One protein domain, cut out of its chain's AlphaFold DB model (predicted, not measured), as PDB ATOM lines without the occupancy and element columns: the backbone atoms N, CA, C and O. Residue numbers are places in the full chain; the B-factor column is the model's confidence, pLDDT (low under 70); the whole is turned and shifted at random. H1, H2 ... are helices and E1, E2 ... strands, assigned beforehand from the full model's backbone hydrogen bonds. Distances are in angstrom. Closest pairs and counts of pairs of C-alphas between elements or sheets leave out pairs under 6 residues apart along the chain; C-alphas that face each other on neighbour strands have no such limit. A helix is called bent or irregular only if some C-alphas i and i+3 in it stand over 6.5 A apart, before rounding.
ATOM      1  N   GLN A   2      -1.102 -15.968 -73.399       76.62
ATOM      2  CA  GLN A   2      -1.025 -14.543 -73.799       76.62
ATOM      3  C   GLN A   2      -1.304 -13.560 -72.640       76.62
ATOM      4  O   GLN A   2      -0.580 -12.586 -72.464       76.62
ATOM      5  N   LYS A   3      -2.283 -13.888 -71.786       78.81
ATOM      6  CA  LYS A   3      -2.641 -13.130 -70.571       78.81
ATOM      7  C   LYS A   3      -1.540 -13.139 -69.499       78.81
ATOM      8  O   LYS A   3      -1.288 -12.132 -68.853       78.81
ATOM      9  N   GLU A   4      -0.858 -14.270 -69.326       81.06
ATOM     10  CA  GLU A   4       0.268 -14.401 -68.384       81.06
ATOM     11  C   GLU A   4       1.478 -13.587 -68.848       81.06
ATOM     12  O   GLU A   4       2.166 -12.975 -68.037       81.06
ATOM     13  N   LEU A   5       1.708 -13.523 -70.163       84.06
ATOM     14  CA  LEU A   5       2.796 -12.742 -70.745       84.06
ATOM     15  C   LEU A   5       2.585 -11.227 -70.576       84.06
ATOM     16  O   LEU A   5       3.551 -10.495 -70.368       84.06
ATOM     17  N   GLU A   6       1.337 -10.753 -70.635       86.25
ATOM     18  CA  GLU A   6       0.983  -9.365 -70.295       86.25
ATOM     19  C   GLU A   6       1.221  -9.049 -68.818       86.25
ATOM     20  O   GLU A   6       1.837  -8.029 -68.511       86.25
ATOM     21  N   ILE A   7       0.809  -9.941 -67.911       88.81
ATOM     22  CA  ILE A   7       1.027  -9.771 -66.466       88.81
ATOM     23  C   ILE A   7       2.524  -9.651 -66.163       88.81
ATOM     24  O   ILE A   7       2.943  -8.735 -65.459       88.81
ATOM     25  N   VAL A   8       3.352 -10.519 -66.750       89.19
ATOM     26  CA  VAL A   8       4.813 -10.474 -66.568       89.19
ATOM     27  C   VAL A   8       5.412  -9.168 -67.108       89.19
ATOM     28  O   VAL A   8       6.283  -8.584 -66.462       89.19
ATOM     29  N   LYS A   9       4.945  -8.671 -68.262       90.56
ATOM     30  CA  LYS A   9       5.405  -7.390 -68.829       90.56
ATOM     31  C   LYS A   9       5.056  -6.200 -67.936       90.56
ATOM     32  O   LYS A   9       5.910  -5.337 -67.730       90.56
ATOM     33  N   GLU A  10       3.847  -6.163 -67.384       90.06
ATOM     34  CA  GLU A  10       3.445  -5.102 -66.459       90.06
ATOM     35  C   GLU A  10       4.203  -5.188 -65.126       90.06
ATOM     36  O   GLU A  10       4.696  -4.169 -64.646       90.06
ATOM     37  N   CYS A  11       4.440  -6.386 -64.579       89.62
ATOM     38  CA  CYS A  11       5.301  -6.551 -63.403       89.62
ATOM     39  C   CYS A  11       6.729  -6.026 -63.644       89.62
ATOM     40  O   CYS A  11       7.286  -5.335 -62.790       89.62
ATOM     41  N   LEU A  12       7.314  -6.296 -64.817       91.00
ATOM     42  CA  LEU A  12       8.635  -5.778 -65.194       91.00
ATOM     43  C   LEU A  12       8.650  -4.251 -65.317       91.00
ATOM     44  O   LEU A  12       9.610  -3.605 -64.893       91.00
ATOM     45  N   ARG A  13       7.594  -3.667 -65.885       93.50
ATOM     46  CA  ARG A  13       7.440  -2.215 -66.010       93.50
ATOM     47  C   ARG A  13       7.330  -1.549 -64.641       93.50
ATOM     48  O   ARG A  13       8.038  -0.580 -64.379       93.50
ATOM     49  N   VAL A  14       6.508  -2.103 -63.750       92.31
ATOM     50  CA  VAL A  14       6.379  -1.631 -62.364       92.31
ATOM     51  C   VAL A  14       7.718  -1.729 -61.634       92.31
ATOM     52  O   VAL A  14       8.134  -0.760 -61.008       92.31
ATOM     53  N   HIS A  15       8.440  -2.845 -61.766       93.88
ATOM     54  CA  HIS A  15       9.751  -3.011 -61.135       93.88
ATOM     55  C   HIS A  15      10.780  -1.976 -61.621       93.88
ATOM     56  O   HIS A  15      11.517  -1.416 -60.812       93.88
ATOM     57  N   ARG A  16      10.807  -1.669 -62.926       93.44
ATOM     58  CA  ARG A  16      11.670  -0.608 -63.471       93.44
ATOM     59  C   ARG A  16      11.324   0.760 -62.892       93.44
ATOM     60  O   ARG A  16      12.227   1.447 -62.426       93.44
ATOM     61  N   ASN A  17      10.039   1.105 -62.844       94.19
ATOM     62  CA  ASN A  17       9.585   2.368 -62.261       94.19
ATOM     63  C   ASN A  17       9.964   2.478 -60.775       94.19
ATOM     64  O   ASN A  17      10.395   3.539 -60.332       94.19
ATOM     65  N   ILE A  18       9.843   1.385 -60.012       93.81
ATOM     66  CA  ILE A  18      10.284   1.334 -58.609       93.81
ATOM     67  C   ILE A  18      11.794   1.573 -58.522       93.81
ATOM     68  O   ILE A  18      12.227   2.428 -57.758       93.81
ATOM     69  N   SER A  19      12.594   0.892 -59.347       94.12
ATOM     70  CA  SER A  19      14.053   1.062 -59.356       94.12
ATOM     71  C   SER A  19      14.487   2.489 -59.715       94.12
ATOM     72  O   SER A  19      15.440   3.016 -59.139       94.12
ATOM     73  N   GLU A  20      13.794   3.145 -60.648       94.50
ATOM     74  CA  GLU A  20      14.032   4.553 -60.983       94.50
ATOM     75  C   GLU A  20      13.703   5.472 -59.806       94.50
ATOM     76  O   GLU A  20      14.525   6.316 -59.443       94.50
ATOM     77  N   LYS A  21      12.556   5.259 -59.152       94.56
ATOM     78  CA  LYS A  21      12.160   6.025 -57.964       94.56
ATOM     79  C   LYS A  21      13.123   5.819 -56.798       94.56
ATOM     80  O   LYS A  21      13.466   6.780 -56.124       94.56
ATOM     81  N   GLU A  22      13.634   4.610 -56.592       95.38
ATOM     82  CA  GLU A  22      14.658   4.339 -55.575       95.38
ATOM     83  C   GLU A  22      15.972   5.081 -55.849       95.38
ATOM     84  O   GLU A  22      16.616   5.565 -54.916       95.38
ATOM     85  N   LYS A  23      16.389   5.192 -57.118       95.44
ATOM     86  CA  LYS A  23      17.562   5.999 -57.495       95.44
ATOM     87  C   LYS A  23      17.318   7.483 -57.242       95.44
ATOM     88  O   LYS A  23      18.208   8.158 -56.727       95.44
ATOM     89  N   GLU A  24      16.126   7.968 -57.572       95.69
ATOM     90  CA  GLU A  24      15.716   9.350 -57.328       95.69
ATOM     91  C   GLU A  24      15.730   9.667 -55.823       95.69
ATOM     92  O   GLU A  24      16.389  10.621 -55.415       95.69
ATOM     93  N   ILE A  25      15.143   8.802 -54.986       95.44
ATOM     94  CA  ILE A  25      15.176   8.918 -53.517       95.44
ATOM     95  C   ILE A  25      16.619   9.004 -53.012       95.44
ATOM     96  O   ILE A  25      16.962   9.936 -52.291       95.44
ATOM     97  N   LYS A  26      17.500   8.095 -53.453       95.81
ATOM     98  CA  LYS A  26      18.917   8.124 -53.056       95.81
ATOM     99  C   LYS A  26      19.614   9.423 -53.458       95.81
ATOM    100  O   LYS A  26      20.452   9.922 -52.710       95.81
ATOM    101  N   SER A  27      19.304   9.962 -54.637       94.88
ATOM    102  CA  SER A  27      19.884  11.229 -55.090       94.88
ATOM    103  C   SER A  27      19.411  12.413 -54.241       94.88
ATOM    104  O   SER A  27      20.235  13.232 -53.832       94.88
ATOM    105  N   LEU A  28      18.121  12.442 -53.893       95.44
ATOM    106  CA  LEU A  28      17.527  13.464 -53.033       95.44
ATOM    107  C   LEU A  28      18.082  13.391 -51.608       95.44
ATOM    108  O   LEU A  28      18.382  14.425 -51.019       95.44
ATOM    109  N   ASP A  29      18.303  12.191 -51.068       95.62
ATOM    110  CA  ASP A  29      18.918  12.011 -49.749       95.62
ATOM    111  C   ASP A  29      20.346  12.580 -49.699       95.62
ATOM    112  O   ASP A  29      20.726  13.254 -48.735       95.62
ATOM    113  N   LEU A  30      21.142  12.361 -50.752       95.75
ATOM    114  CA  LEU A  30      22.488  12.934 -50.859       95.75
ATOM    115  C   LEU A  30      22.453  14.466 -50.923       95.75
ATOM    116  O   LEU A  30      23.266  15.135 -50.274       95.75
ATOM    117  N   GLU A  31      21.512  15.028 -51.678       95.00
ATOM    118  CA  GLU A  31      21.321  16.474 -51.763       95.00
ATOM    119  C   GLU A  31      20.880  17.064 -50.419       95.00
ATOM    120  O   GLU A  31      21.447  18.058 -49.961       95.00
ATOM    121  N   LEU A  32      19.957  16.401 -49.725       95.38
ATOM    122  CA  LEU A  32      19.480  16.788 -48.404       95.38
ATOM    123  C   LEU A  32      20.625  16.803 -47.381       95.38
ATOM    124  O   LEU A  32      20.771  17.769 -46.627       95.38
ATOM    125  N   ILE A  33      21.494  15.786 -47.385       95.62
ATOM    126  CA  ILE A  33      22.698  15.758 -46.538       95.62
ATOM    127  C   ILE A  33      23.617  16.945 -46.858       95.62
ATOM    128  O   ILE A  33      24.121  17.606 -45.944       95.62
ATOM    129  N   ARG A  34      23.833  17.245 -48.144       95.38
ATOM    130  CA  ARG A  34      24.663  18.380 -48.578       95.38
ATOM    131  C   ARG A  34      24.074  19.718 -48.127       95.38
ATOM    132  O   ARG A  34      24.819  20.565 -47.637       95.38
ATOM    133  N   LEU A  35      22.764  19.903 -48.269       94.50
ATOM    134  CA  LEU A  35      22.054  21.114 -47.858       94.50
ATOM    135  C   LEU A  35      22.092  21.303 -46.341       94.50
ATOM    136  O   LEU A  35      22.387  22.405 -45.884       94.50
ATOM    137  N   LYS A  36      21.902  20.232 -45.560       94.06
ATOM    138  CA  LYS A  36      22.037  20.278 -44.096       94.06
ATOM    139  C   LYS A  36      23.429  20.736 -43.661       94.06
ATOM    140  O   LYS A  36      23.527  21.624 -42.824       94.06
ATOM    141  N   ARG A  37      24.498  20.201 -44.269       92.75
ATOM    142  CA  ARG A  37      25.882  20.666 -44.013       92.75
ATOM    143  C   ARG A  37      26.088  22.132 -44.423       92.75
ATOM    144  O   ARG A  37      26.758  22.884 -43.718       92.75
ATOM    145  N   ARG A  38      25.477  22.515 -45.552       91.06
ATOM    146  CA  ARG A  38      25.230  23.896 -46.017       91.06
ATOM    147  C   ARG A  38      24.847  24.815 -44.859       91.06
ATOM    148  O   ARG A  38      25.586  25.697 -44.432       91.06
ATOM    149  N   LEU A  39      23.667  24.514 -44.341       90.25
ATOM    150  CA  LEU A  39      22.975  25.281 -43.322       90.25
ATOM    151  C   LEU A  39      23.754  25.326 -42.004       90.25
ATOM    152  O   LEU A  39      23.894  26.392 -41.418       90.25
ATOM    153  N   THR A  40      24.334  24.205 -41.564       89.12
ATOM    154  CA  THR A  40      25.146  24.198 -40.336       89.12
ATOM    155  C   THR A  40      26.377  25.093 -40.442       89.12
ATOM    156  O   THR A  40      26.742  25.728 -39.463       89.12
ATOM    157  N   THR A  41      27.007  25.155 -41.619       87.69
ATOM    158  CA  THR A  41      28.184  26.011 -41.841       87.69
ATOM    159  C   THR A  41      27.794  27.485 -41.779       87.69
ATOM    160  O   THR A  41      28.421  28.245 -41.050       87.69
ATOM    161  N   LEU A  42      26.701  27.856 -42.455       85.94
ATOM    162  CA  LEU A  42      26.164  29.219 -42.435       85.94
ATOM    163  C   LEU A  42      25.798  29.675 -41.015       85.94
ATOM    164  O   LEU A  42      26.181  30.768 -40.613       85.94
ATOM    165  N   ASN A  43      25.152  28.817 -40.220       85.38
ATOM    166  CA  ASN A  43      24.825  29.143 -38.827       85.38
ATOM    167  C   ASN A  43      26.079  29.387 -37.965       85.38
ATOM    168  O   ASN A  43      26.067  30.228 -37.071       85.38
ATOM    169  N   ILE A  44      27.170  28.644 -38.199       85.56
ATOM    170  CA  ILE A  44      28.439  28.859 -37.482       85.56
ATOM    171  C   ILE A  44      29.051  30.211 -37.870       85.56
ATOM    172  O   ILE A  44      29.557  30.923 -37.004       85.56
ATOM    173  N   GLU A  45      29.009  30.567 -39.154       85.06
ATOM    174  CA  GLU A  45      29.507  31.854 -39.653       85.06
ATOM    175  C   GLU A  45      28.695  33.035 -39.106       85.06
ATOM    176  O   GLU A  45      29.277  34.026 -38.665       85.06
ATOM    177  N   GLU A  46      27.368  32.912 -39.053       86.31
ATOM    178  CA  GLU A  46      26.479  33.931 -38.491       86.31
ATOM    179  C   GLU A  46      26.742  34.159 -36.996       86.31
ATOM    180  O   GLU A  46      26.910  35.299 -36.560       86.31
ATOM    181  N   ASN A  47      26.876  33.081 -36.217       88.38
ATOM    182  CA  ASN A  47      27.199  33.181 -34.793       88.38
ATOM    183  C   ASN A  47      28.550  33.870 -34.553       88.38
ATOM    184  O   ASN A  47      28.649  34.743 -33.691       88.38
ATOM    185  N   LYS A  48      29.574  33.538 -35.349       87.75
ATOM    186  CA  LYS A  48      30.880  34.213 -35.280       87.75
ATOM    187  C   LYS A  48      30.778  35.694 -35.623       87.75
ATOM    188  O   LYS A  48      31.402  36.515 -34.960       87.75
ATOM    189  N   LYS A  49      29.985  36.054 -36.638       89.94
ATOM    190  CA  LYS A  49      29.749  37.461 -36.990       89.94
ATOM    191  C   LYS A  49      29.161  38.217 -35.795       89.94
ATOM    192  O   LYS A  49      29.648  39.292 -35.463       89.94
ATOM    193  N   ILE A  50      28.155  37.648 -35.129       91.62
ATOM    194  CA  ILE A  50      27.531  38.254 -33.943       91.62
ATOM    195  C   ILE A  50      28.551  38.448 -32.814       91.62
ATOM    196  O   ILE A  50      28.583  39.514 -32.203       91.62
ATOM    197  N   GLU A  51      29.392  37.447 -32.554       93.12
ATOM    198  CA  GLU A  51      30.445  37.510 -31.534       93.12
ATOM    199  C   GLU A  51      31.446  38.641 -31.810       93.12
ATOM    200  O   GLU A  51      31.689  39.471 -30.933       93.12
ATOM    201  N   ILE A  52      31.935  38.737 -33.051       93.50
ATOM    202  CA  ILE A  52      32.851  39.802 -33.480       93.50
ATOM    203  C   ILE A  52      32.207  41.174 -33.279       93.50
ATOM    204  O   ILE A  52      32.829  42.067 -32.710       93.50
ATOM    205  N   PHE A  53      30.952  41.357 -33.694       94.19
ATOM    206  CA  PHE A  53      30.268  42.640 -33.523       94.19
ATOM    207  C   PHE A  53      30.050  43.014 -32.060       94.19
ATOM    208  O   PHE A  53      30.275  44.162 -31.696       94.19
ATOM    209  N   ASN A  54      29.670  42.061 -31.208       95.00
ATOM    210  CA  ASN A  54      29.531  42.317 -29.773       95.00
ATOM    211  C   ASN A  54      30.867  42.755 -29.152       95.00
ATOM    212  O   ASN A  54      30.899  43.656 -28.307       95.00
ATOM    213  N   PHE A  55      31.969  42.128 -29.577       95.69
ATOM    214  CA  PHE A  55      33.310  42.516 -29.161       95.69
ATOM    215  C   PHE A  55      33.640  43.943 -29.615       95.69
ATOM    216  O   PHE A  55      33.997  44.780 -28.785       95.69
ATOM    217  N   LEU A  56      33.469  44.238 -30.908       95.81
ATOM    218  CA  LEU A  56      33.758  45.556 -31.473       95.81
ATOM    219  C   LEU A  56      32.912  46.653 -30.819       95.81
ATOM    220  O   LEU A  56      33.461  47.689 -30.461       95.81
ATOM    221  N   ASP A  57      31.619  46.412 -30.585       95.88
ATOM    222  CA  ASP A  57      30.723  47.346 -29.888       95.88
ATOM    223  C   ASP A  57      31.218  47.668 -28.478       95.88
ATOM    224  O   ASP A  57      31.182  48.819 -28.035       95.88
ATOM    225  N   THR A  58      31.679  46.642 -27.763       96.50
ATOM    226  CA  THR A  58      32.189  46.788 -26.398       96.50
ATOM    227  C   THR A  58      33.471  47.616 -26.383       96.50
ATOM    228  O   THR A  58      33.598  48.537 -25.575       96.50
ATOM    229  N   GLN A  59      34.400  47.333 -27.301       96.44
ATOM    230  CA  GLN A  59      35.635  48.108 -27.439       96.44
ATOM    231  C   GLN A  59      35.349  49.555 -27.851       96.44
ATOM    232  O   GLN A  59      35.895  50.479 -27.252       96.44
ATOM    233  N   TYR A  60      34.438  49.758 -28.803       97.12
ATOM    234  CA  TYR A  60      34.081  51.073 -29.323       97.12
ATOM    235  C   TYR A  60      33.514  51.970 -28.228       97.12
ATOM    236  O   TYR A  60      34.021  53.069 -28.009       97.12
ATOM    237  N   LYS A  61      32.547  51.467 -27.452       96.50
ATOM    238  CA  LYS A  61      32.023  52.163 -26.267       96.50
ATOM    239  C   LYS A  61      33.121  52.483 -25.253       96.50
ATOM    240  O   LYS A  61      33.132  53.571 -24.681       96.50
ATOM    241  N   GLY A  62      34.050  51.548 -25.045       96.06
ATOM    242  CA  GLY A  62      35.205  51.743 -24.172       96.06
ATOM    243  C   GLY A  62      36.083  52.914 -24.616       96.06
ATOM    244  O   GLY A  62      36.406  53.778 -23.803       96.06
ATOM    245  N   PHE A  63      36.427  52.987 -25.902       95.94
ATOM    246  CA  PHE A  63      37.218  54.091 -26.450       95.94
ATOM    247  C   PHE A  63      36.462  55.422 -26.440       95.94
ATOM    248  O   PHE A  63      37.040  56.426 -26.033       95.94
ATOM    249  N   MET A  64      35.169  55.433 -26.779       94.31
ATOM    250  CA  MET A  64      34.338  56.643 -26.684       94.31
ATOM    251  C   MET A  64      34.327  57.209 -25.258       94.31
ATOM    252  O   MET A  64      34.535  58.408 -25.062       94.31
ATOM    253  N   SER A  65      34.197  56.348 -24.244       92.94
ATOM    254  CA  SER A  65      34.286  56.776 -22.845       92.94
ATOM    255  C   SER A  65      35.684  57.287 -22.469       92.94
ATOM    256  O   SER A  65      35.795  58.294 -21.764       92.94
ATOM    257  N   LYS A  66      36.767  56.670 -22.977       93.12
ATOM    258  CA  LYS A  66      38.139  57.190 -22.785       93.12
ATOM    259  C   LYS A  66      38.284  58.609 -23.348       93.12
ATOM    260  O   LYS A  66      38.852  59.465 -22.672       93.12
ATOM    261  N   PHE A  67      37.667  58.887 -24.496       90.69
ATOM    262  CA  PHE A  67      37.590  60.217 -25.117       90.69
ATOM    263  C   PHE A  67      36.599  61.177 -24.434       90.69
ATOM    264  O   PHE A  67      36.280  62.226 -24.979       90.69
ATOM    265  N   LYS A  68      36.137  60.847 -23.220       89.00
ATOM    266  CA  LYS A  68      35.201  61.622 -22.384       89.00
ATOM    267  C   LYS A  68      33.761  61.697 -22.898       89.00
ATOM    268  O   LYS A  68      32.929  62.318 -22.238       89.00
ATOM    269  N   TYR A  69      33.418  60.984 -23.970       87.00
ATOM    270  CA  TYR A  69      32.037  60.819 -24.427       87.00
ATOM    271  C   TYR A  69      31.342  59.722 -23.614       87.00
ATOM    272  O   TYR A  69      31.220  58.570 -24.027       87.00
ATOM    273  N   ASN A  70      30.913  60.083 -22.404       82.56
ATOM    274  CA  ASN A  70      30.332  59.143 -21.438       82.56
ATOM    275  C   ASN A  70      28.834  58.875 -21.647       82.56
ATOM    276  O   ASN A  70      28.289  57.956 -21.033       82.56
ATOM    277  N   HIS A  71      28.156  59.648 -22.502       85.38
ATOM    278  CA  HIS A  71      26.771  59.376 -22.879       85.38
ATOM    279  C   HIS A  71      26.726  58.238 -23.909       85.38
ATOM    280  O   HIS A  71      26.735  58.453 -25.113       85.38
ATOM    281  N   LEU A  72      26.747  56.997 -23.420       87.25
ATOM    282  CA  LEU A  72      26.825  55.802 -24.269       87.25
ATOM    283  C   LEU A  72      25.458  55.299 -24.754       87.25
ATOM    284  O   LEU A  72      25.383  54.267 -25.430       87.25
ATOM    285  N   GLU A  73      24.373  55.992 -24.408       89.44
ATOM    286  CA  GLU A  73      23.062  55.691 -24.973       89.44
ATOM    287  C   GLU A  73      23.096  55.929 -26.491       89.44
ATOM    288  O   GLU A  73      23.800  56.811 -26.980       89.44
ATOM    289  N   GLY A  74      22.469  55.041 -27.267       89.44
ATOM    290  CA  GLY A  74      22.529  55.119 -28.731       89.44
ATOM    291  C   GLY A  74      23.934  54.995 -29.349       89.44
ATOM    292  O   GLY A  74      24.092  55.281 -30.531       89.44
ATOM    293  N   THR A  75      24.951  54.566 -28.589       94.94
ATOM    294  CA  THR A  75      26.330  54.382 -29.076       94.94
ATOM    295  C   THR A  75      26.577  52.917 -29.416       94.94
ATOM    296  O   THR A  75      26.485  52.064 -28.537       94.94
ATOM    297  N   TYR A  76      26.858  52.591 -30.675       95.44
ATOM    298  CA  TYR A  76      27.078  51.214 -31.152       95.44
ATOM    299  C   TYR A  76      27.662  51.220 -32.569       95.44
ATOM    300  O   TYR A  76      27.758  52.270 -33.195       95.44
ATOM    301  N   ILE A  77      28.036  50.058 -33.092       95.75
ATOM    302  CA  ILE A  77      28.380  49.841 -34.494       95.75
ATOM    303  C   ILE A  77      27.200  49.123 -35.146       95.75
ATOM    304  O   ILE A  77      26.811  48.019 -34.756       95.75
ATOM    305  N   ASP A  78      26.608  49.750 -36.155       93.88
ATOM    306  CA  ASP A  78      25.514  49.150 -36.909       93.88
ATOM    307  C   ASP A  78      26.010  47.905 -37.663       93.88
ATOM    308  O   ASP A  78      27.009  47.946 -38.388       93.88
ATOM    309  N   ARG A  79      25.315  46.778 -37.481       91.56
ATOM    310  CA  ARG A  79      25.740  45.458 -37.984       91.56
ATOM    311  C   ARG A  79      25.509  45.255 -39.476       91.56
ATOM    312  O   ARG A  79      26.118  44.361 -40.076       91.56
ATOM    313  N   ASP A  80      24.615  46.051 -40.045       89.69
ATOM    314  CA  ASP A  80      24.205  45.956 -41.438       89.69
ATOM    315  C   ASP A  80      24.991  46.952 -42.289       89.69
ATOM    316  O   ASP A  80      25.443  46.621 -43.387       89.69
ATOM    317  N   LYS A  81      25.209  48.156 -41.754       91.00
ATOM    318  CA  LYS A  81      25.926  49.255 -42.402       91.00
ATOM    319  C   LYS A  81      27.420  49.262 -42.092       91.00
ATOM    320  O   LYS A  81      28.165  49.831 -42.880       91.00
ATOM    321  N   TYR A  82      27.867  48.616 -41.010       92.06
ATOM    322  CA  TYR A  82      29.259  48.640 -40.526       92.06
ATOM    323  C   TYR A  82      29.737  50.054 -40.168       92.06
ATOM    324  O   TYR A  82      30.882  50.423 -40.423       92.06
ATOM    325  N   VAL A  83      28.837  50.863 -39.605       93.44
ATOM    326  CA  VAL A  83      29.065  52.285 -39.329       93.44
ATOM    327  C   VAL A  83      28.916  52.543 -37.830       93.44
ATOM    328  O   VAL A  83      27.951  52.047 -37.245       93.44
ATOM    329  N   PRO A  84      29.826  53.303 -37.198       95.06
ATOM    330  CA  PRO A  84      29.677  53.689 -35.803       95.06
ATOM    331  C   PRO A  84      28.614  54.784 -35.617       95.06
ATOM    332  O   PRO A  84      28.474  55.702 -36.428       95.06
ATOM    333  N   PHE A  85      27.889  54.675 -34.510       94.44
ATOM    334  CA  PHE A  85      26.859  55.588 -34.025       94.44
ATOM    335  C   PHE A  85      27.239  56.110 -32.641       94.44
ATOM    336  O   PHE A  85      27.886  55.415 -31.853       94.44
ATOM    337  N   HIS A  86      26.829  57.334 -32.342       92.31
ATOM    338  CA  HIS A  86      26.896  57.942 -31.021       92.31
ATOM    339  C   HIS A  86      25.670  58.833 -30.862       92.31
ATOM    340  O   HIS A  86      25.330  59.549 -31.801       92.31
ATOM    341  N   ASP A  87      24.993  58.748 -29.716       89.00
ATOM    342  CA  ASP A  87      23.735  59.464 -29.469       89.00
ATOM    343  C   ASP A  87      22.713  59.292 -30.612       89.00
ATOM    344  O   ASP A  87      22.154  60.242 -31.154       89.00
ATOM    345  N   TYR A  88      22.534  58.043 -31.061       89.38
ATOM    346  CA  TYR A  88      21.606  57.650 -32.132       89.38
ATOM    347  C   TYR A  88      21.874  58.251 -33.523       89.38
ATOM    348  O   TYR A  88      21.138  57.936 -34.458       89.38
ATOM    349  N   ALA A  89      22.948  59.022 -33.692       88.69
ATOM    350  CA  ALA A  89      23.375  59.580 -34.967       88.69
ATOM    351  C   ALA A  89      24.676  58.927 -35.457       88.69
ATOM    352  O   ALA A  89      25.594  58.611 -34.691       88.69
ATOM    353  N   SER A  90      24.730  58.682 -36.762       89.88
ATOM    354  CA  SER A  90      25.891  58.102 -37.434       89.88
ATOM    355  C   SER A  90      26.968  59.149 -37.714       89.88
ATOM    356  O   SER A  90      26.721  60.355 -37.708       89.88
ATOM    357  N   VAL A  91      28.165  58.687 -38.081       84.62
ATOM    358  CA  VAL A  91      29.257  59.561 -38.565       84.62
ATOM    359  C   VAL A  91      28.918  60.388 -39.814       84.62
ATOM    360  O   VAL A  91      29.713  61.227 -40.218       84.62
ATOM    361  N   PHE A  92      27.783  60.143 -40.468       82.94
ATOM    362  CA  PHE A  92      27.341  60.927 -41.625       82.94
ATOM    363  C   PHE A  92      26.356  62.040 -41.253       82.94
ATOM    364  O   PHE A  92      26.055  62.880 -42.096       82.94
ATOM    365  N   GLU A  93      25.836  62.022 -40.026       80.62
ATOM    366  CA  GLU A  93      24.747  62.895 -39.572       80.62
ATOM    367  C   GLU A  93      25.211  63.925 -38.536       80.62
ATOM    368  O   GLU A  93      24.577  64.966 -38.392       80.62
ATOM    369  N   HIS A  94      26.313  63.660 -37.829       78.94
ATOM    370  CA  HIS A  94      26.876  64.594 -36.853       78.94
ATOM    371  C   HIS A  94      27.537  65.807 -37.518       78.94
ATOM    372  O   HIS A  94      28.283  65.671 -38.486       78.94
ATOM    373  N   GLU A  95      27.325  66.990 -36.938       70.75
ATOM    374  CA  GLU A  95      27.935  68.248 -37.404       70.75
ATOM    375  C   GLU A  95      29.279  68.557 -36.716       70.75
ATOM    376  O   GLU A  95      30.102  69.300 -37.253       70.75
ATOM    377  N   SER A  96      29.533  67.977 -35.536       80.94
ATOM    378  CA  SER A  96      30.764  68.212 -34.772       80.94
ATOM    379  C   SER A  96      31.943  67.409 -35.331       80.94
ATOM    380  O   SER A  96      32.013  66.190 -35.173       80.94
ATOM    381  N   GLY A  97      32.906  68.103 -35.946       78.50
ATOM    382  CA  GLY A  97      34.108  67.492 -36.526       78.50
ATOM    383  C   GLY A  97      34.969  66.723 -35.516       78.50
ATOM    384  O   GLY A  97      35.423  65.624 -35.826       78.50
ATOM    385  N   GLY A  98      35.146  67.250 -34.299       82.50
ATOM    386  CA  GLY A  98      35.925  66.585 -33.247       82.50
ATOM    387  C   GLY A  98      35.279  65.283 -32.764       82.50
ATOM    388  O   GLY A  98      35.961  64.268 -32.603       82.50
ATOM    389  N   LEU A  99      33.947  65.263 -32.626       86.88
ATOM    390  CA  LEU A  99      33.207  64.037 -32.318       86.88
ATOM    391  C   LEU A  99      33.327  63.016 -33.457       86.88
ATOM    392  O   LEU A  99      33.590  61.844 -33.194       86.88
ATOM    393  N   LEU A 100      33.169  63.449 -34.713       88.69
ATOM    394  CA  LEU A 100      33.314  62.577 -35.883       88.69
ATOM    395  C   LEU A 100      34.683  61.892 -35.917       88.69
ATOM    396  O   LEU A 100      34.768  60.679 -36.120       88.69
ATOM    397  N   GLU A 101      35.743  62.660 -35.682       88.69
ATOM    398  CA  GLU A 101      37.112  62.159 -35.602       88.69
ATOM    399  C   GLU A 101      37.266  61.140 -34.459       88.69
ATOM    400  O   GLU A 101      37.789  60.044 -34.671       88.69
ATOM    401  N   CYS A 102      36.700  61.418 -33.282       90.94
ATOM    402  CA  CYS A 102      36.702  60.485 -32.153       90.94
ATOM    403  C   CYS A 102      35.964  59.180 -32.448       90.94
ATOM    404  O   CYS A 102      36.481  58.107 -32.136       90.94
ATOM    405  N   MET A 103      34.783  59.247 -33.071       92.81
ATOM    406  CA  MET A 103      34.018  58.060 -33.462       92.81
ATOM    407  C   MET A 103      34.820  57.182 -34.427       92.81
ATOM    408  O   MET A 103      34.870  55.960 -34.268       92.81
ATOM    409  N   GLN A 104      35.485  57.797 -35.407       92.62
ATOM    410  CA  GLN A 104      36.304  57.090 -36.391       92.62
ATOM    411  C   GLN A 104      37.545  56.461 -35.749       92.62
ATOM    412  O   GLN A 104      37.800  55.272 -35.953       92.62
ATOM    413  N   ILE A 105      38.284  57.214 -34.926       93.75
ATOM    414  CA  ILE A 105      39.462  56.704 -34.211       93.75
ATOM    415  C   ILE A 105      39.055  55.572 -33.261       93.75
ATOM    416  O   ILE A 105      39.682  54.514 -33.271       93.75
ATOM    417  N   ALA A 106      37.979  55.738 -32.485       95.44
ATOM    418  CA  ALA A 106      37.467  54.705 -31.585       95.44
ATOM    419  C   ALA A 106      37.110  53.422 -32.347       95.44
ATOM    420  O   ALA A 106      37.439  52.319 -31.901       95.44
ATOM    421  N   PHE A 107      36.471  53.550 -33.510       95.75
ATOM    422  CA  PHE A 107      36.122  52.413 -34.354       95.75
ATOM    423  C   PHE A 107      37.365  51.686 -34.891       95.75
ATOM    424  O   PHE A 107      37.462  50.464 -34.764       95.75
ATOM    425  N   LEU A 108      38.362  52.419 -35.397       94.94
ATOM    426  CA  LEU A 108      39.628  51.838 -35.860       94.94
ATOM    427  C   LEU A 108      40.397  51.147 -34.725       94.94
ATOM    428  O   LEU A 108      40.860  50.017 -34.888       94.94
ATOM    429  N   CYS A 109      40.478  51.781 -33.554       94.69
ATOM    430  CA  CYS A 109      41.084  51.196 -32.359       94.69
ATOM    431  C   CYS A 109      40.361  49.912 -31.923       94.69
ATOM    432  O   CYS A 109      41.012  48.944 -31.538       94.69
ATOM    433  N   SER A 110      39.034  49.856 -32.050       95.38
ATOM    434  CA  SER A 110      38.238  48.660 -31.729       95.38
ATOM    435  C   SER A 110      38.577  47.478 -32.630       95.38
ATOM    436  O   SER A 110      38.750  46.358 -32.146       95.38
ATOM    437  N   ILE A 111      38.724  47.731 -33.932       94.69
ATOM    438  CA  ILE A 111      39.145  46.717 -34.907       94.69
ATOM    439  C   ILE A 111      40.564  46.236 -34.591       94.69
ATOM    440  O   ILE A 111      40.815  45.029 -34.580       94.69
ATOM    441  N   LEU A 112      41.479  47.165 -34.295       94.62
ATOM    442  CA  LEU A 112      42.865  46.849 -33.958       94.62
ATOM    443  C   LEU A 112      42.949  45.952 -32.713       94.62
ATOM    444  O   LEU A 112      43.612  44.914 -32.767       94.62
ATOM    445  N   SER A 113      42.218  46.295 -31.646       93.25
ATOM    446  CA  SER A 113      42.117  45.497 -30.414       93.25
ATOM    447  C   SER A 113      41.598  44.078 -30.658       93.25
ATOM    448  O   SER A 113      41.977  43.145 -29.952       93.25
ATOM    449  N   GLY A 114      40.778  43.877 -31.694       92.19
ATOM    450  CA  GLY A 114      40.263  42.559 -32.065       92.19
ATOM    451  C   GLY A 114      41.337  41.559 -32.479       92.19
ATOM    452  O   GLY A 114      41.089  40.353 -32.443       92.19
ATOM    453  N   LYS A 115      42.540  42.014 -32.845       89.88
ATOM    454  CA  LYS A 115      43.640  41.114 -33.205       89.88
ATOM    455  C   LYS A 115      44.098  40.265 -32.012       89.88
ATOM    456  O   LYS A 115      44.322  39.071 -32.189       89.88
ATOM    457  N   GLN A 116      44.227  40.854 -30.820       85.94
ATOM    458  CA  GLN A 116      44.663  40.136 -29.612       85.94
ATOM    459  C   GLN A 116      43.676  39.048 -29.188       85.94
ATOM    460  O   GLN A 116      44.091  37.950 -28.828       85.94
ATOM    461  N   GLU A 117      42.383  39.328 -29.314       86.06
ATOM    462  CA  GLU A 117      41.304  38.417 -28.916       86.06
ATOM    463  C   GLU A 117      40.903  37.439 -30.034       86.06
ATOM    464  O   GLU A 117      39.866  36.786 -29.962       86.06
ATOM    465  N   ASN A 118      41.706  37.337 -31.104       86.31
ATOM    466  CA  ASN A 118      41.443  36.488 -32.272       86.31
ATOM    467  C   ASN A 118      40.090  36.775 -32.970       86.31
ATOM    468  O   ASN A 118      39.575  35.943 -33.717       86.31
ATOM    469  N   MET A 119      39.534  37.971 -32.753       89.38
ATOM    470  CA  MET A 119      38.318  38.484 -33.398       89.38
ATOM    471  C   MET A 119      38.622  39.106 -34.769       89.38
ATOM    472  O   MET A 119      37.764  39.138 -35.646       89.38
ATOM    473  N   ALA A 120      39.863  39.559 -34.978       86.81
ATOM    474  CA  ALA A 120      40.359  40.107 -36.240       86.81
ATOM    475  C   ALA A 120      41.691  39.450 -36.668       86.81
ATOM    476  O   ALA A 120      42.711  40.135 -36.795       86.81
ATOM    477  N   PRO A 121      41.724  38.124 -36.914       83.62
ATOM    478  CA  PRO A 121      42.969  37.390 -37.181       83.62
ATOM    479  C   PRO A 121      43.688  37.835 -38.463       83.62
ATOM    480  O   PRO A 121      44.898  37.670 -38.582       83.62
ATOM    481  N   GLY A 122      42.956  38.410 -39.424       86.81
ATOM    482  CA  GLY A 122      43.521  38.949 -40.664       86.81
ATOM    483  C   GLY A 122      44.126  40.351 -40.533       86.81
ATOM    484  O   GLY A 122      44.714  40.841 -41.493       86.81
ATOM    485  N   HIS A 123      43.978  41.019 -39.384       91.44
ATOM    486  CA  HIS A 123      44.475  42.380 -39.209       91.44
ATOM    487  C   HIS A 123      46.007  42.384 -39.025       91.44
ATOM    488  O   HIS A 123      46.526  41.646 -38.179       91.44
ATOM    489  N   PRO A 124      46.767  43.245 -39.733       91.56
ATOM    490  CA  PRO A 124      48.232  43.254 -39.652       91.56
ATOM    491  C   PRO A 124      48.755  43.664 -38.268       91.56
ATOM    492  O   PRO A 124      49.889  43.353 -37.912       91.56
ATOM    493  N   GLY A 125      47.923  44.278 -37.422       92.38
ATOM    494  CA  GLY A 125      48.339  44.838 -36.127       92.38
ATOM    495  C   GLY A 125      49.156  46.116 -36.291       92.38
ATOM    496  O   GLY A 125      50.050  46.386 -35.496       92.38
ATOM    497  N   PHE A 126      48.856  46.843 -37.363       94.12
ATOM    498  CA  PHE A 126      49.475  48.093 -37.753       94.12
ATOM    499  C   PHE A 126      48.374  49.135 -37.950       94.12
ATOM    500  O   PHE A 126      47.350  48.812 -38.554       94.12
ATOM    501  N   LEU A 127      48.588  50.356 -37.462       94.06
ATOM    502  CA  LEU A 127      47.717  51.501 -37.716       94.06
ATOM    503  C   LEU A 127      48.567  52.738 -38.021       94.06
ATOM    504  O   LEU A 127      49.465  53.081 -37.251       94.06
ATOM    505  N   LEU A 128      48.264  53.404 -39.134       93.81
ATOM    506  CA  LEU A 128      48.833  54.698 -39.490       93.81
ATOM    507  C   LEU A 128      47.713  55.731 -39.526       93.81
ATOM    508  O   LEU A 128      46.727  55.538 -40.234       93.81
ATOM    509  N   LEU A 129      47.878  56.804 -38.760       91.69
ATOM    510  CA  LEU A 129      46.975  57.948 -38.737       91.69
ATOM    511  C   LEU A 129      47.720  59.144 -39.325       91.69
ATOM    512  O   LEU A 129      48.725  59.589 -38.768       91.69
ATOM    513  N   ASP A 130      47.248  59.610 -40.478       87.31
ATOM    514  CA  ASP A 130      47.808  60.765 -41.169       87.31
ATOM    515  C   ASP A 130      47.016  62.020 -40.795       87.31
ATOM    516  O   ASP A 130      45.979  62.302 -41.391       87.31
ATOM    517  N   THR A 131      47.519  62.748 -39.794       82.25
ATOM    518  CA  THR A 131      46.908  63.933 -39.170       82.25
ATOM    519  C   THR A 131      45.670  63.626 -38.317       82.25
ATOM    520  O   THR A 131      44.675  63.113 -38.815       82.25
ATOM    521  N   ILE A 132      45.717  63.995 -37.030       82.88
ATOM    522  CA  ILE A 132      44.590  63.865 -36.075       82.88
ATOM    523  C   ILE A 132      44.179  65.197 -35.412       82.88
ATOM    524  O   ILE A 132      43.427  65.233 -34.445       82.88
ATOM    525  N   SER A 133      44.783  66.304 -35.846       70.94
ATOM    526  CA  SER A 133      44.665  67.632 -35.221       70.94
ATOM    527  C   SER A 133      43.801  68.599 -36.032       70.94
ATOM    528  O   SER A 133      43.705  69.780 -35.705       70.94
ATOM    529  N   LYS A 134      43.168  68.132 -37.117       70.19
ATOM    530  CA  LYS A 134      42.436  69.009 -38.041       70.19
ATOM    531  C   LYS A 134      41.136  69.545 -37.439       70.19
ATOM    532  O   LYS A 134      40.797  70.698 -37.700       70.19
ATOM    533  N   TYR A 135      40.408  68.717 -36.686       64.38
ATOM    534  CA  TYR A 135      39.118  69.087 -36.093       64.38
ATOM    535  C   TYR A 135      39.139  69.139 -34.565       64.38
ATOM    536  O   TYR A 135      38.159  69.574 -33.968       64.38
ATOM    537  N   LEU A 136      40.250  68.745 -33.945       69.19
ATOM    538  CA  LEU A 136      40.486  68.859 -32.513       69.19
ATOM    539  C   LEU A 136      41.367  70.083 -32.268       69.19
ATOM    540  O   LEU A 136      42.569  70.060 -32.533       69.19
ATOM    541  N   GLY A 137      40.759  71.177 -31.807       55.59
ATOM    542  CA  GLY A 137      41.489  72.393 -31.469       55.59
ATOM    543  C   GLY A 137      42.608  72.118 -30.459       55.59
ATOM    544  O   GLY A 137      42.384  71.564 -29.386       55.59
ATOM    545  N   THR A 138      43.832  72.536 -30.781       52.59
ATOM    546  CA  THR A 138      45.011  72.369 -29.912       52.59
ATOM    547  C   THR A 138      45.212  73.526 -28.927       52.59
ATOM    548  O   THR A 138      46.185  73.529 -28.172       52.59
ATOM    549  N   ILE A 139      44.331  74.533 -28.946       46.81
ATOM    550  CA  ILE A 139      44.448  75.769 -28.163       46.81
ATOM    551  C   ILE A 139      43.351  75.778 -27.097       46.81
ATOM    552  O   ILE A 139      42.169  75.713 -27.423       46.81
ATOM    553  N   GLU A 140      43.736  75.890 -25.823       45.78
ATOM    554  CA  GLU A 140      42.811  76.157 -24.717       45.78
ATOM    555  C   GLU A 140      42.220  77.568 -24.886       45.78
ATOM    556  O   GLU A 140      42.786  78.559 -24.424       45.78
ATOM    557  N   SER A 141      41.091  77.697 -25.583       39.53
ATOM    558  CA  SER A 141      40.294  78.920 -25.523       39.53
ATOM    559  C   SER A 141      39.600  78.965 -24.165       39.53
ATOM    560  O   SER A 141      38.768  78.116 -23.857       39.53
ATOM    561  N   SER A 142      39.938  79.964 -23.354       39.91
ATOM    562  CA  SER A 142      39.457  80.190 -21.983       39.91
ATOM    563  C   SER A 142      37.954  80.498 -21.848       39.91
ATOM    564  O   SER A 142      37.524  80.981 -20.805       39.91
ATOM    565  N   SER A 150      36.201  69.863 -23.880       62.22
ATOM    566  CA  SER A 150      37.288  70.698 -24.384       62.22
ATOM    567  C   SER A 150      38.183  69.891 -25.334       62.22
ATOM    568  O   SER A 150      38.787  68.898 -24.912       62.22
ATOM    569  N   ASP A 151      38.282  70.321 -26.595       69.00
ATOM    570  CA  ASP A 151      39.065  69.654 -27.648       69.00
ATOM    571  C   ASP A 151      40.511  69.294 -27.224       69.00
ATOM    572  O   ASP A 151      40.939  68.170 -27.502       69.00
ATOM    573  N   PRO A 152      41.255  70.129 -26.458       75.69
ATOM    574  CA  PRO A 152      42.577  69.769 -25.937       75.69
ATOM    575  C   PRO A 152      42.596  68.548 -25.004       75.69
ATOM    576  O   PRO A 152      43.579  67.803 -24.978       75.69
ATOM    577  N   ILE A 153      41.529  68.324 -24.228       80.69
ATOM    578  CA  ILE A 153      41.415  67.162 -23.330       80.69
ATOM    579  C   ILE A 153      41.213  65.896 -24.160       80.69
ATOM    580  O   ILE A 153      41.872  64.888 -23.917       80.69
ATOM    581  N   VAL A 154      40.324  65.951 -25.150       84.69
ATOM    582  CA  VAL A 154      40.057  64.829 -26.060       84.69
ATOM    583  C   VAL A 154      41.312  64.467 -26.843       84.69
ATOM    584  O   VAL A 154      41.701  63.301 -26.900       84.69
ATOM    585  N   TYR A 155      41.994  65.482 -27.371       85.75
ATOM    586  CA  TYR A 155      43.258  65.333 -28.072       85.75
ATOM    587  C   TYR A 155      44.327  64.669 -27.188       85.75
ATOM    588  O   TYR A 155      45.018  63.752 -27.634       85.75
ATOM    589  N   ASP A 156      44.411  65.031 -25.901       87.50
ATOM    590  CA  ASP A 156      45.287  64.337 -24.950       87.50
ATOM    591  C   ASP A 156      44.945  62.850 -24.792       87.50
ATOM    592  O   ASP A 156      45.836  61.998 -24.778       87.50
ATOM    593  N   GLU A 157      43.660  62.531 -24.653       90.62
ATOM    594  CA  GLU A 157      43.194  61.155 -24.473       90.62
ATOM    595  C   GLU A 157      43.448  60.297 -25.720       90.62
ATOM    596  O   GLU A 157      43.798  59.123 -25.589       90.62
ATOM    597  N   ILE A 158      43.378  60.875 -26.923       90.56
ATOM    598  CA  ILE A 158      43.754  60.179 -28.163       90.56
ATOM    599  C   ILE A 158      45.226  59.767 -28.126       90.56
ATOM    600  O   ILE A 158      45.533  58.594 -28.350       90.56
ATOM    601  N   TYR A 159      46.135  60.677 -27.766       91.75
ATOM    602  CA  TYR A 159      47.551  60.330 -27.614       91.75
ATOM    603  C   TYR A 159      47.761  59.229 -26.566       91.75
ATOM    604  O   TYR A 159      48.544  58.308 -26.797       91.75
ATOM    605  N   ARG A 160      47.043  59.271 -25.435       92.56
ATOM    606  CA  ARG A 160      47.123  58.216 -24.408       92.56
ATOM    607  C   ARG A 160      46.676  56.861 -24.937       92.56
ATOM    608  O   ARG A 160      47.376  55.877 -24.709       92.56
ATOM    609  N   VAL A 161      45.558  56.812 -25.660       93.56
ATOM    610  CA  VAL A 161      45.049  55.581 -26.284       93.56
ATOM    611  C   VAL A 161      46.042  55.037 -27.308       93.56
ATOM    612  O   VAL A 161      46.326  53.842 -27.300       93.56
ATOM    613  N   ILE A 162      46.618  55.901 -28.146       92.62
ATOM    614  CA  ILE A 162      47.646  55.507 -29.118       92.62
ATOM    615  C   ILE A 162      48.871  54.929 -28.395       92.62
ATOM    616  O   ILE A 162      49.354  53.859 -28.752       92.62
ATOM    617  N   ILE A 163      49.358  55.581 -27.338       93.00
ATOM    618  CA  ILE A 163      50.501  55.083 -26.563       93.00
ATOM    619  C   ILE A 163      50.176  53.734 -25.906       93.00
ATOM    620  O   ILE A 163      50.998  52.819 -25.956       93.00
ATOM    621  N   GLU A 164      48.985  53.581 -25.329       93.38
ATOM    622  CA  GLU A 164      48.525  52.326 -24.724       93.38
ATOM    623  C   GLU A 164      48.521  51.184 -25.751       93.38
ATOM    624  O   GLU A 164      49.128  50.135 -25.520       93.38
ATOM    625  N   LEU A 165      47.913  51.405 -26.916       93.06
ATOM    626  CA  LEU A 165      47.833  50.419 -27.995       93.06
ATOM    627  C   LEU A 165      49.197  50.134 -28.638       93.06
ATOM    628  O   LEU A 165      49.455  48.998 -29.044       93.06
ATOM    629  N   SER A 166      50.110  51.110 -28.657       93.00
ATOM    630  CA  SER A 166      51.465  50.942 -29.199       93.00
ATOM    631  C   SER A 166      52.305  49.893 -28.457       93.00
ATOM    632  O   SER A 166      53.282  49.382 -29.000       93.00
ATOM    633  N   SER A 167      51.908  49.518 -27.234       92.19
ATOM    634  CA  SER A 167      52.529  48.416 -26.484       92.19
ATOM    635  C   SER A 167      52.353  47.051 -27.159       92.19
ATOM    636  O   SER A 167      53.149  46.140 -26.939       92.19
ATOM    637  N   SER A 168      51.298  46.909 -27.962       92.56
ATOM    638  CA  SER A 168      50.853  45.643 -28.549       92.56
ATOM    639  C   SER A 168      50.808  45.673 -30.078       92.56
ATOM    640  O   SER A 168      50.816  44.623 -30.724       92.56
ATOM    641  N   TYR A 169      50.764  46.871 -30.660       94.06
ATOM    642  CA  TYR A 169      50.576  47.106 -32.085       94.06
ATOM    643  C   TYR A 169      51.576  48.133 -32.604       94.06
ATOM    644  O   TYR A 169      52.007  49.027 -31.882       94.06
ATOM    645  N   GLN A 170      51.918  48.045 -33.887       93.69
ATOM    646  CA  GLN A 170      52.731  49.077 -34.513       93.69
ATOM    647  C   GLN A 170      51.842  50.272 -34.863       93.69
ATOM    648  O   GLN A 170      50.911  50.146 -35.656       93.69
ATOM    649  N   MET A 171      52.138  51.433 -34.284       93.94
ATOM    650  CA  MET A 171      51.385  52.662 -34.528       93.94
ATOM    651  C   MET A 171      52.291  53.739 -35.107       93.94
ATOM    652  O   MET A 171      53.392  53.969 -34.604       93.94
ATOM    653  N   ILE A 172      51.822  54.392 -36.167       93.00
ATOM    654  CA  ILE A 172      52.455  55.575 -36.747       93.00
ATOM    655  C   ILE A 172      51.433  56.700 -36.694       93.00
ATOM    656  O   ILE A 172      50.341  56.582 -37.244       93.00
ATOM    657  N   LEU A 173      51.804  57.785 -36.029       91.44
ATOM    658  CA  LEU A 173      51.021  59.005 -35.996       91.44
ATOM    659  C   LEU A 173      51.810  60.097 -36.707       91.44
ATOM    660  O   LEU A 173      52.941  60.387 -36.320       91.44
ATOM    661  N   VAL A 174      51.211  60.681 -37.737       90.00
ATOM    662  CA  VAL A 174      51.717  61.891 -38.381       90.00
ATOM    663  C   VAL A 174      50.907  63.056 -37.837       90.00
ATOM    664  O   VAL A 174      49.682  63.048 -37.917       90.00
ATOM    665  N   ASP A 175      51.582  64.035 -37.243       87.06
ATOM    666  CA  ASP A 175      50.937  65.217 -36.679       87.06
ATOM    667  C   ASP A 175      51.846  66.436 -36.829       87.06
ATOM    668  O   ASP A 175      53.066  66.339 -36.681       87.06
ATOM    669  N   ASN A 176      51.240  67.586 -37.109       82.81
ATOM    670  CA  ASN A 176      51.943  68.849 -37.309       82.81
ATOM    671  C   ASN A 176      52.184  69.586 -35.987       82.81
ATOM    672  O   ASN A 176      53.143  70.346 -35.867       82.81
ATOM    673  N   THR A 177      51.322  69.371 -34.989       81.19
ATOM    674  CA  THR A 177      51.351  70.106 -33.717       81.19
ATOM    675  C   THR A 177      51.243  69.172 -32.506       81.19
ATOM    676  O   THR A 177      50.353  69.356 -31.672       81.19
ATOM    677  N   PRO A 178      52.135  68.169 -32.368       84.12
ATOM    678  CA  PRO A 178      52.093  67.260 -31.229       84.12
ATOM    679  C   PRO A 178      52.312  68.022 -29.904       84.12
ATOM    680  O   PRO A 178      53.231  68.846 -29.820       84.12
ATOM    681  N   PRO A 179      51.541  67.737 -28.835       83.62
ATOM    682  CA  PRO A 179      51.728  68.377 -27.533       83.62
ATOM    683  C   PRO A 179      53.136  68.149 -26.964       83.62
ATOM    684  O   PRO A 179      53.684  67.052 -27.073       83.62
ATOM    685  N   GLU A 180      53.689  69.142 -26.255       84.81
ATOM    686  CA  GLU A 180      55.058  69.104 -25.694       84.81
ATOM    687  C   GLU A 180      55.377  67.809 -24.924       84.81
ATOM    688  O   GLU A 180      56.432  67.200 -25.102       84.81
ATOM    689  N   LYS A 181      54.431  67.332 -24.108       87.94
ATOM    690  CA  LYS A 181      54.571  66.102 -23.307       87.94
ATOM    691  C   LYS A 181      54.766  64.824 -24.135       87.94
ATOM    692  O   LYS A 181      55.289  63.838 -23.613       87.94
ATOM    693  N   TYR A 182      54.371  64.836 -25.408       89.19
ATOM    694  CA  TYR A 182      54.484  63.703 -26.323       89.19
ATOM    695  C   TYR A 182      55.680  63.801 -27.267       89.19
ATOM    696  O   TYR A 182      55.972  62.829 -27.962       89.19
ATOM    697  N   LYS A 183      56.457  64.894 -27.220       86.00
ATOM    698  CA  LYS A 183      57.646  65.062 -28.068       86.00
ATOM    699  C   LYS A 183      58.672  63.939 -27.944       86.00
ATOM    700  O   LYS A 183      59.337  63.619 -28.918       86.00
ATOM    701  N   LYS A 184      58.766  63.286 -26.781       89.50
ATOM    702  CA  LYS A 184      59.657  62.128 -26.564       89.50
ATOM    703  C   LYS A 184      59.356  60.916 -27.461       89.50
ATOM    704  O   LYS A 184      60.187  60.024 -27.552       89.50
ATOM    705  N   TYR A 185      58.166  60.854 -28.064       89.19
ATOM    706  CA  TYR A 185      57.772  59.794 -28.994       89.19
ATOM    707  C   TYR A 185      58.027  60.165 -30.462       89.19
ATOM    708  O   TYR A 185      57.854  59.320 -31.341       89.19
ATOM    709  N   ILE A 186      58.438  61.408 -30.742       89.06
ATOM    710  CA  ILE A 186      58.755  61.861 -32.096       89.06
ATOM    711  C   ILE A 186      60.050  61.187 -32.534       89.06
ATOM    712  O   ILE A 186      61.100  61.382 -31.929       89.06
TER     713      ILE A 186
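AT A GLANCE: This is residues 2 to 142 and 150 to 186 of the 205 residues of an uncharacterized protein of Listeria booriae (UniProt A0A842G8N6). One very long helix, H1, sticks out with its residues 2 to 47 as an arm from a small compact head, which holds the last residues of H1 and the rest of the printed part. In the head, H2 and H3 run side by side, H2 packs on the last part of H1, and a small sheet of two parallel strands, E2 and E3, lies near H3. The printed part has 178 residues with four named helices and three named strands, in the order H1 E1 H2 E2 H3 E3 H4, and its class is mostly helix. The whole is extended, with a radius of gyration of the C-alphas of 30.1 A and spans of 115 by 32 by 21 A; the arm makes the length.

HOW THE PARTS SIT: H1, residues 2 to 66, touches H2, residues 97 to 113, with its residues 56 to 64 alone; the closest C-alphas are those of Gln 59 and Ser 110, 5.0 A apart. The two run opposite ways at a steep tilt of 58 degrees. H1 and H3, residues 151 to 166, only just touch, with 3 pairs of C-alphas within 8 A, the closest being Lys 66 and Glu 157 at 6.6 A. E1, residues 84 to 86, pairs with no named strand, but residues 84 to 85 pair antiparallel with residues 76 to 77. The closest C-alphas of E1 and H2 are those of Pro 84 and Met 103, 6.6 A apart. H2 and H3 are close but not clearly touching, Gly 98 to Asp 151 being their closest C-alphas at 7.1 A, and run the same way at a shallow tilt of 13 degrees. E2, residues 126 to 130, and E3, residues 170 to 174, are parallel, with N 127 and O 170 at 2.9 A and N 172 and O 127 at 2.9 A, within hydrogen-bond range. The closest C-alphas of H3 and E3 are those of Ile 162 and Met 171, 7.2 A apart. H4, residues 180 to 185, is close to H3 but not clearly touching, the C-alphas of Tyr 159 and Tyr 182 being closest at 7.8 A. Every O i to N i+4 pair is within hydrogen-bond range in H1, H2 and H3; in H4 it is 0 of 2, beside 2 of 3 O i to N i+3 pairs.

IN THESE COORDINATES: H1 begins at C-alpha 2, (-1.025, -14.543, -73.799), and runs 96.3 A to C-alpha 66, (38.139, 57.190, -22.785). H2 is 24.2 A long and H3 22.5 A; E1 measures 7.0 A, E2 13.2 A and E3 13.4 A. H4, 10.2 A, ends at C-alpha 185, (57.772, 59.794, -28.994), and is irregular, with C-alphas 181 and 184 7.2 A apart.

THE WHOLE: The C-alphas farthest apart are those of Gln 2 and Ser 142, at 115.3 A. Residues 143 to 149 are not printed, and C-alphas 142 and 150 are 10.0 A apart across this cut. The links from H1 to E1 and from H2 to E2 are long. The mean pLDDT of the printed part is 88.1; residues 135 to 142 and 150 to 151 are under 70.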